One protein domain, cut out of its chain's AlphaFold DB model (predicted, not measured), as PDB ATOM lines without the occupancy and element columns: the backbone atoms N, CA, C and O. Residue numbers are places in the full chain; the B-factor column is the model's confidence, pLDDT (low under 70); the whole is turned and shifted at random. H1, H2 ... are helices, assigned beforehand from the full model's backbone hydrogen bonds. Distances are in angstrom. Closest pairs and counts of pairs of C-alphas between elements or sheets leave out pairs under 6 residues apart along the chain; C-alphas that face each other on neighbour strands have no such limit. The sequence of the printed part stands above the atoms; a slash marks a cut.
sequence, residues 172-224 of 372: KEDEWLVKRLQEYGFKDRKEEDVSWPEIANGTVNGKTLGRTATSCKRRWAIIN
ATOM      1  N   LYS A 172     233.084 269.822 300.663       78.50
ATOM      2  CA  LYS A 172     233.220 269.546 299.219       78.50
ATOM      3  C   LYS A 172     234.669 269.361 298.750       78.50
ATOM      4  O   LYS A 172     234.908 268.648 297.785       78.50
ATOM      5  N   GLU A 173     235.648 269.975 299.415       81.50
ATOM      6  CA  GLU A 173     237.067 269.710 299.133       81.50
ATOM      7  C   GLU A 173     237.500 268.350 299.691       81.50
ATOM      8  O   GLU A 173     238.334 267.677 299.087       81.50
ATOM      9  N   ASP A 174     236.911 267.936 300.817       84.19
ATOM     10  CA  ASP A 174     237.134 266.621 301.416       84.19
ATOM     11  C   ASP A 174     236.547 265.513 300.529       84.19
ATOM     12  O   ASP A 174     237.255 264.567 300.194       84.19
ATOM     13  N   GLU A 175     235.305 265.675 300.053       83.75
ATOM     14  CA  GLU A 175     234.668 264.818 299.040       83.75
ATOM     15  C   GLU A 175     235.554 264.656 297.792       83.75
ATOM     16  O   GLU A 175     235.768 263.542 297.306       83.75
ATOM     17  N   TRP A 176     236.108 265.760 297.272       85.62
ATOM     18  CA  TRP A 176     236.985 265.731 296.097       85.62
ATOM     19  C   TRP A 176     238.326 265.051 296.386       85.62
ATOM     20  O   TRP A 176     238.832 264.333 295.524       85.62
ATOM     21  N   LEU A 177     238.894 265.233 297.583       84.06
ATOM     22  CA  LEU A 177     240.119 264.552 298.007       84.06
ATOM     23  C   LEU A 177     239.897 263.036 298.157       84.06
ATOM     24  O   LEU A 177     240.701 262.262 297.637       84.06
ATOM     25  N   VAL A 178     238.791 262.619 298.786       82.62
ATOM     26  CA  VAL A 178     238.375 261.210 298.923       82.62
ATOM     27  C   VAL A 178     238.207 260.566 297.548       82.62
ATOM     28  O   VAL A 178     238.891 259.588 297.241       82.62
ATOM     29  N   LYS A 179     237.362 261.152 296.686       82.50
ATOM     30  CA  LYS A 179     237.096 260.637 295.335       82.50
ATOM     31  C   LYS A 179     238.384 260.495 294.523       82.50
ATOM     32  O   LYS A 179     238.619 259.472 293.885       82.50
ATOM     33  N   ARG A 180     239.264 261.495 294.588       83.31
ATOM     34  CA  ARG A 180     240.529 261.501 293.847       83.31
ATOM     35  C   ARG A 180     241.518 260.437 294.333       83.31
ATOM     36  O   ARG A 180     242.266 259.887 293.527       83.31
ATOM     37  N   LEU A 181     241.511 260.114 295.625       79.94
ATOM     38  CA  LEU A 181     242.308 259.017 296.179       79.94
ATOM     39  C   LEU A 181     241.728 257.640 295.819       79.94
ATOM     40  O   LEU A 181     242.496 256.729 295.521       79.94
ATOM     41  N   GLN A 182     240.403 257.498 295.739       76.75
ATOM     42  CA  GLN A 182     239.755 256.284 295.220       76.75
ATOM     43  C   GLN A 182     240.063 256.058 293.725       76.75
ATOM     44  O   GLN A 182     240.399 254.947 293.323       76.75
ATOM     45  N   GLU A 183     240.014 257.107 292.898       74.94
ATOM     46  CA  GLU A 183     240.232 257.006 291.445       74.94
ATOM     47  C   GLU A 183     241.702 256.773 291.038       74.94
ATOM     48  O   GLU A 183     241.953 256.072 290.048       74.94
ATOM     49  N   TYR A 184     242.663 257.356 291.772       69.62
ATOM     50  CA  TYR A 184     244.088 257.406 291.387       69.62
ATOM     51  C   TYR A 184     245.078 256.922 292.463       69.62
ATOM     52  O   TYR A 184     246.217 256.600 292.132       69.62
ATOM     53  N   GLY A 185     244.686 256.885 293.740       60.78
ATOM     54  CA  GLY A 185     245.566 256.519 294.858       60.78
ATOM     55  C   GLY A 185     245.581 255.021 295.173       60.78
ATOM     56  O   GLY A 185     246.656 254.447 295.317       60.78
ATOM     57  N   PHE A 186     244.404 254.392 295.247       59.97
ATOM     58  CA  PHE A 186     244.222 253.034 295.792       59.97
ATOM     59  C   PHE A 186     244.114 251.903 294.753       59.97
ATOM     60  O   PHE A 186     243.653 250.812 295.076       59.97
ATOM     61  N   LYS A 187     244.562 252.126 293.512       52.50
ATOM     62  CA  LYS A 187     244.691 251.049 292.516       52.50
ATOM     63  C   LYS A 187     245.936 250.210 292.822       52.50
ATOM     64  O   LYS A 187     247.047 250.560 292.423       52.50
ATOM     65  N   ASP A 188     245.706 249.144 293.590       50.81
ATOM     66  CA  ASP A 188     246.621 248.034 293.894       50.81
ATOM     67  C   ASP A 188     247.884 248.391 294.704       50.81
ATOM     68  O   ASP A 188     248.924 247.746 294.563       50.81
ATOM     69  N   ARG A 189     247.822 249.416 295.571       53.84
ATOM     70  CA  ARG A 189     248.964 249.865 296.394       53.84
ATOM     71  C   ARG A 189     248.595 250.272 297.825       53.84
ATOM     72  O   ARG A 189     247.435 250.564 298.119       53.84
ATOM     73  N   LYS A 190     249.593 250.291 298.721       56.91
ATOM     74  CA  LYS A 190     249.436 250.697 300.130       56.91
ATOM     75  C   LYS A 190     249.384 252.227 300.246       56.91
ATOM     76  O   LYS A 190     249.815 252.940 299.345       56.91
ATOM     77  N   GLU A 191     248.912 252.754 301.381       57.25
ATOM     78  CA  GLU A 191     248.835 254.214 301.623       57.25
ATOM     79  C   GLU A 191     250.202 254.924 301.475       57.25
ATOM     80  O   GLU A 191     250.289 256.099 301.110       57.25
ATOM     81  N   GLU A 192     251.288 254.191 301.724       58.50
ATOM     82  CA  GLU A 192     252.672 254.659 301.616       58.50
ATOM     83  C   GLU A 192     253.062 255.055 300.177       58.50
ATOM     84  O   GLU A 192     253.865 255.972 299.997       58.50
ATOM     85  N   ASP A 193     252.425 254.453 299.165       63.75
ATOM     86  CA  ASP A 193     252.710 254.639 297.733       63.75
ATOM     87  C   ASP A 193     251.904 255.781 297.070       63.75
ATOM     88  O   ASP A 193     251.955 255.970 295.849       63.75
ATOM     89  N   VAL A 194     251.098 256.528 297.833       74.69
ATOM     90  CA  VAL A 194     250.206 257.561 297.279       74.69
ATOM     91  C   VAL A 194     251.005 258.770 296.773       74.69
ATOM     92  O   VAL A 194     251.639 259.496 297.544       74.69
ATOM     93  N   SER A 195     250.911 259.056 295.469       83.12
ATOM     94  CA  SER A 195     251.556 260.217 294.840       83.12
ATOM     95  C   SER A 195     250.797 261.522 295.116       83.12
ATOM     96  O   SER A 195     250.026 262.043 294.306       83.12
ATOM     97  N   TRP A 196     251.033 262.094 296.295       83.25
ATOM     98  CA  TRP A 196     250.433 263.360 296.735       83.25
ATOM     99  C   TRP A 196     250.557 264.546 295.747       83.25
ATOM    100  O   TRP A 196     249.640 265.372 295.737       83.25
ATOM    101  N   PRO A 197     251.606 264.674 294.903       81.81
ATOM    102  CA  PRO A 197     251.642 265.672 293.829       81.81
ATOM    103  C   PRO A 197     250.571 265.473 292.744       81.81
ATOM    104  O   PRO A 197     249.968 266.451 292.309       81.81
ATOM    105  N   GLU A 198     250.288 264.235 292.329       80.75
ATOM    106  CA  GLU A 198     249.253 263.915 291.327       80.75
ATOM    107  C   GLU A 198     247.838 264.109 291.892       80.75
ATOM    108  O   GLU A 198     246.932 264.597 291.202       80.75
ATOM    109  N   ILE A 199     247.665 263.803 293.183       83.94
ATOM    110  CA  ILE A 199     246.442 264.107 293.932       83.94
ATOM    111  C   ILE A 199     246.225 265.625 294.013       83.94
ATOM    112  O   ILE A 199     245.125 266.085 293.740       83.94
ATOM    113  N   ALA A 200     247.250 266.428 294.313       83.25
ATOM    114  CA  ALA A 200     247.101 267.883 294.429       83.25
ATOM    115  C   ALA A 200     246.904 268.622 293.089       83.25
ATOM    116  O   ALA A 200     246.105 269.554 293.017       83.25
ATOM    117  N   ASN A 201     247.645 268.237 292.043       80.12
ATOM    118  CA  ASN A 201     247.754 269.039 290.818       80.12
ATOM    119  C   ASN A 201     246.658 268.774 289.776       80.12
ATOM    120  O   ASN A 201     246.357 269.667 288.985       80.12
ATOM    121  N   GLY A 202     246.102 267.560 289.716       73.69
ATOM    122  CA  GLY A 202     245.136 267.198 288.675       73.69
ATOM    123  C   GLY A 202     243.694 267.621 288.976       73.69
ATOM    124  O   GLY A 202     243.364 268.094 290.064       73.69
ATOM    125  N   THR A 203     242.826 267.454 287.980       75.12
ATOM    126  CA  THR A 203     241.450 267.961 287.982       75.12
ATOM    127  C   THR A 203     240.411 266.908 288.376       75.12
ATOM    128  O   THR A 203     240.536 265.727 288.056       75.12
ATOM    129  N   VAL A 204     239.344 267.360 289.036       64.50
ATOM    130  CA  VAL A 204     238.063 266.660 289.210       64.50
ATOM    131  C   VAL A 204     236.987 267.598 288.663       64.50
ATOM    132  O   VAL A 204     236.969 268.779 289.003       64.50
ATOM    133  N   ASN A 205     236.129 267.117 287.759       64.75
ATOM    134  CA  ASN A 205     235.097 267.925 287.085       64.75
ATOM    135  C   ASN A 205     235.643 269.260 286.508       64.75
ATOM    136  O   ASN A 205     235.036 270.320 286.664       64.75
ATOM    137  N   GLY A 206     236.837 269.223 285.903       69.25
ATOM    138  CA  GLY A 206     237.515 270.395 285.326       69.25
ATOM    139  C   GLY A 206     238.187 271.355 286.323       69.25
ATOM    140  O   GLY A 206     238.824 272.311 285.889       69.25
ATOM    141  N   LYS A 207     238.099 271.119 287.640       65.81
ATOM    142  CA  LYS A 207     238.686 271.984 288.682       65.81
ATOM    143  C   LYS A 207     239.788 271.255 289.451       65.81
ATOM    144  O   LYS A 207     239.657 270.077 289.762       65.81
ATOM    145  N   THR A 208     240.890 271.940 289.746       74.12
ATOM    146  CA  THR A 208     241.951 271.416 290.623       74.12
ATOM    147  C   THR A 208     241.599 271.661 292.089       74.12
ATOM    148  O   THR A 208     240.858 272.592 292.405       74.12
ATOM    149  N   LEU A 209     242.163 270.864 293.002       74.19
ATOM    150  CA  LEU A 209     241.963 271.043 294.448       74.19
ATOM    151  C   LEU A 209     242.518 272.376 294.984       74.19
ATOM    152  O   LEU A 209     242.132 272.797 296.066       74.19
ATOM    153  N   GLY A 210     243.466 273.029 294.297       74.50
ATOM    154  CA  GLY A 210     244.055 274.313 294.725       74.50
ATOM    155  C   GLY A 210     244.905 274.265 296.011       74.50
ATOM    156  O   GLY A 210     245.526 275.263 296.387       74.50
ATOM    157  N   ARG A 211     244.973 273.109 296.680       80.75
ATOM    158  CA  ARG A 211     245.783 272.834 297.874       80.75
ATOM    159  C   ARG A 211     247.120 272.182 297.482       80.75
ATOM    160  O   ARG A 211     247.255 271.599 296.413       80.75
ATOM    161  N   THR A 212     248.134 272.271 298.344       81.56
ATOM    162  CA  THR A 212     249.446 271.638 298.093       81.56
ATOM    163  C   THR A 212     249.436 270.144 298.431       81.56
ATOM    164  O   THR A 212     248.687 269.718 299.305       81.56
ATOM    165  N   ALA A 213     250.341 269.357 297.836       82.44
ATOM    166  CA  ALA A 213     250.523 267.927 298.140       82.44
ATOM    167  C   ALA A 213     250.618 267.630 299.653       82.44
ATOM    168  O   ALA A 213     249.952 266.732 300.166       82.44
ATOM    169  N   THR A 214     251.384 268.436 300.397       78.25
ATOM    170  CA  THR A 214     251.504 268.330 301.862       78.25
ATOM    171  C   THR A 214     250.201 268.676 302.590       78.25
ATOM    172  O   THR A 214     249.921 268.100 303.638       78.25
ATOM    173  N   SER A 215     249.400 269.605 302.057       81.25
ATOM    174  CA  SER A 215     248.076 269.934 302.595       81.25
ATOM    175  C   SER A 215     247.101 268.777 302.377       81.25
ATOM    176  O   SER A 215     246.433 268.376 303.324       81.25
ATOM    177  N   CYS A 216     247.073 268.191 301.173       84.25
ATOM    178  CA  CYS A 216     246.259 267.012 300.864       84.25
ATOM    179  C   CYS A 216     246.619 265.829 301.776       84.25
ATOM    180  O   CYS A 216     245.729 265.277 302.416       84.25
ATOM    181  N   LYS A 217     247.917 265.513 301.943       80.38
ATOM    182  CA  LYS A 217     248.363 264.441 302.854       80.38
ATOM    183  C   LYS A 217     247.917 264.677 304.301       80.38
ATOM    184  O   LYS A 217     247.430 263.765 304.957       80.38
ATOM    185  N   ARG A 218     248.058 265.912 304.798       75.69
ATOM    186  CA  ARG A 218     247.638 266.282 306.161       75.69
ATOM    187  C   ARG A 218     246.125 266.254 306.355       75.69
ATOM    188  O   ARG A 218     245.689 265.979 307.463       75.69
ATOM    189  N   ARG A 219     245.333 266.556 305.322       82.94
ATOM    190  CA  ARG A 219     243.870 266.491 305.413       82.94
ATOM    191  C   ARG A 219     243.349 265.063 305.299       82.94
ATOM    192  O   ARG A 219     242.422 264.723 306.022       82.94
ATOM    193  N   TRP A 220     243.968 264.219 304.473       80.94
ATOM    194  CA  TRP A 220     243.607 262.803 304.381       80.94
ATOM    195  C   TRP A 220     243.688 262.098 305.739       80.94
ATOM    196  O   TRP A 220     242.708 261.498 306.162       80.94
ATOM    197  N   ALA A 221     244.781 262.314 306.479       72.50
ATOM    198  CA  ALA A 221     244.970 261.822 307.849       72.50
ATOM    199  C   ALA A 221     243.997 262.417 308.903       72.50
ATOM    200  O   ALA A 221     244.122 262.120 310.088       72.50
ATOM    201  N   ILE A 222     243.055 263.278 308.495       71.44
ATOM    202  CA  ILE A 222     241.964 263.808 309.330       71.44
ATOM    203  C   ILE A 222     240.603 263.293 308.833       71.44
ATOM    204  O   ILE A 222     239.758 262.959 309.655       71.44
ATOM    205  N   ILE A 223     240.379 263.225 307.512       73.69
ATOM    206  CA  ILE A 223     239.130 262.691 306.930       73.69
ATOM    207  C   ILE A 223     239.033 261.178 307.141       73.69
ATOM    208  O   ILE A 223     237.961 260.672 307.462       73.69
ATOM    209  N   ASN A 224     240.140 260.461 306.938       66.88
ATOM    210  CA  ASN A 224     240.191 259.009 306.997       66.88
ATOM    211  C   ASN A 224     241.100 258.525 308.148       66.88
ATOM    212  O   ASN A 224     242.260 258.171 307.913       66.88
TER     213      ASN A 224
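Overview. This is residues 172 to 224 of the 372 residues of an uncharacterized protein of Linnemannia elongata AG-77 (UniProt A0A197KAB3). Three helices cross one another at large angles in a small compact cluster, their centres making a triangle in which each helix touches the other two. H1 is the longest, H2 is a short helix of 6 residues, and two long loops, residues 185 to 195 and residues 202 to 212, reach to opposite ends of the longest axis. The printed part has 53 residues with three named helices, H1, H2 and H3 in that order along the chain, and no named strand; the class is all helix, with 30 residues in the helices. The whole is compact, with a radius of gyration of the C-alphas of 10.0 A, and its C-alphas span 26 by 20 by 17 A.

Arrangement. H1, residues 172 to 184, touches H2, residues 196 to 201, and the closest C-alphas are those of Arg 180 and Ile 199, 6.5 A apart. These two helices run opposite ways at a steep tilt of 63 degrees. H1 also touches H3, residues 213 to 223, but with residues 174 to 178 alone; the closest C-alphas are those of Asp 174 and Ile 223, 7.1 A apart. The lines of H1 and H3 are about perpendicular, at 76 degrees. H2 and H3 touch with 10 pairs of C-alphas within 8 A, the closest being those of Trp 196 and Ala 213, 4.8 A apart. They run opposite ways at a steep tilt of 69 degrees, only just short of about perpendicular. The helix packing is mostly crossed, with none of the three pairs at a shallow tilt. Each O i to N i+4 pair is within hydrogen-bond range in H1 and H2, and 6 of 7 are in H3.

Along the chain. H1 runs 18.1 A from C-alpha 172 at (233.220, 269.546, 299.219) to C-alpha 184 at (244.088, 257.406, 291.387). H2, residues 196 to 201, measures 8.6 A from first to last C-alpha. H3 runs 15.3 A from residue 213 to residue 223, where the C-alpha is at (239.130, 262.691, 306.930). Between H2 and H3, residues 203 to 204 pair with residues 207 to 208, antiparallel, in a stretch too short to be named.

Size, cuts and confidence. The outline is rounded, and the two C-alphas farthest apart are those of Lys 190 and Gly 206, 27.4 A. The first and last printed C-alphas, of Lys 172 and Asn 224, are 14.8 A apart. The printed part has no cut. The links from H1 to H2 and from H2 to H3 are both long, with 11 residues each. The mean pLDDT of the printed part is 74.4, and 15 residues are under 70: residues 184 to 193, residues 204 to 207 and residue 224.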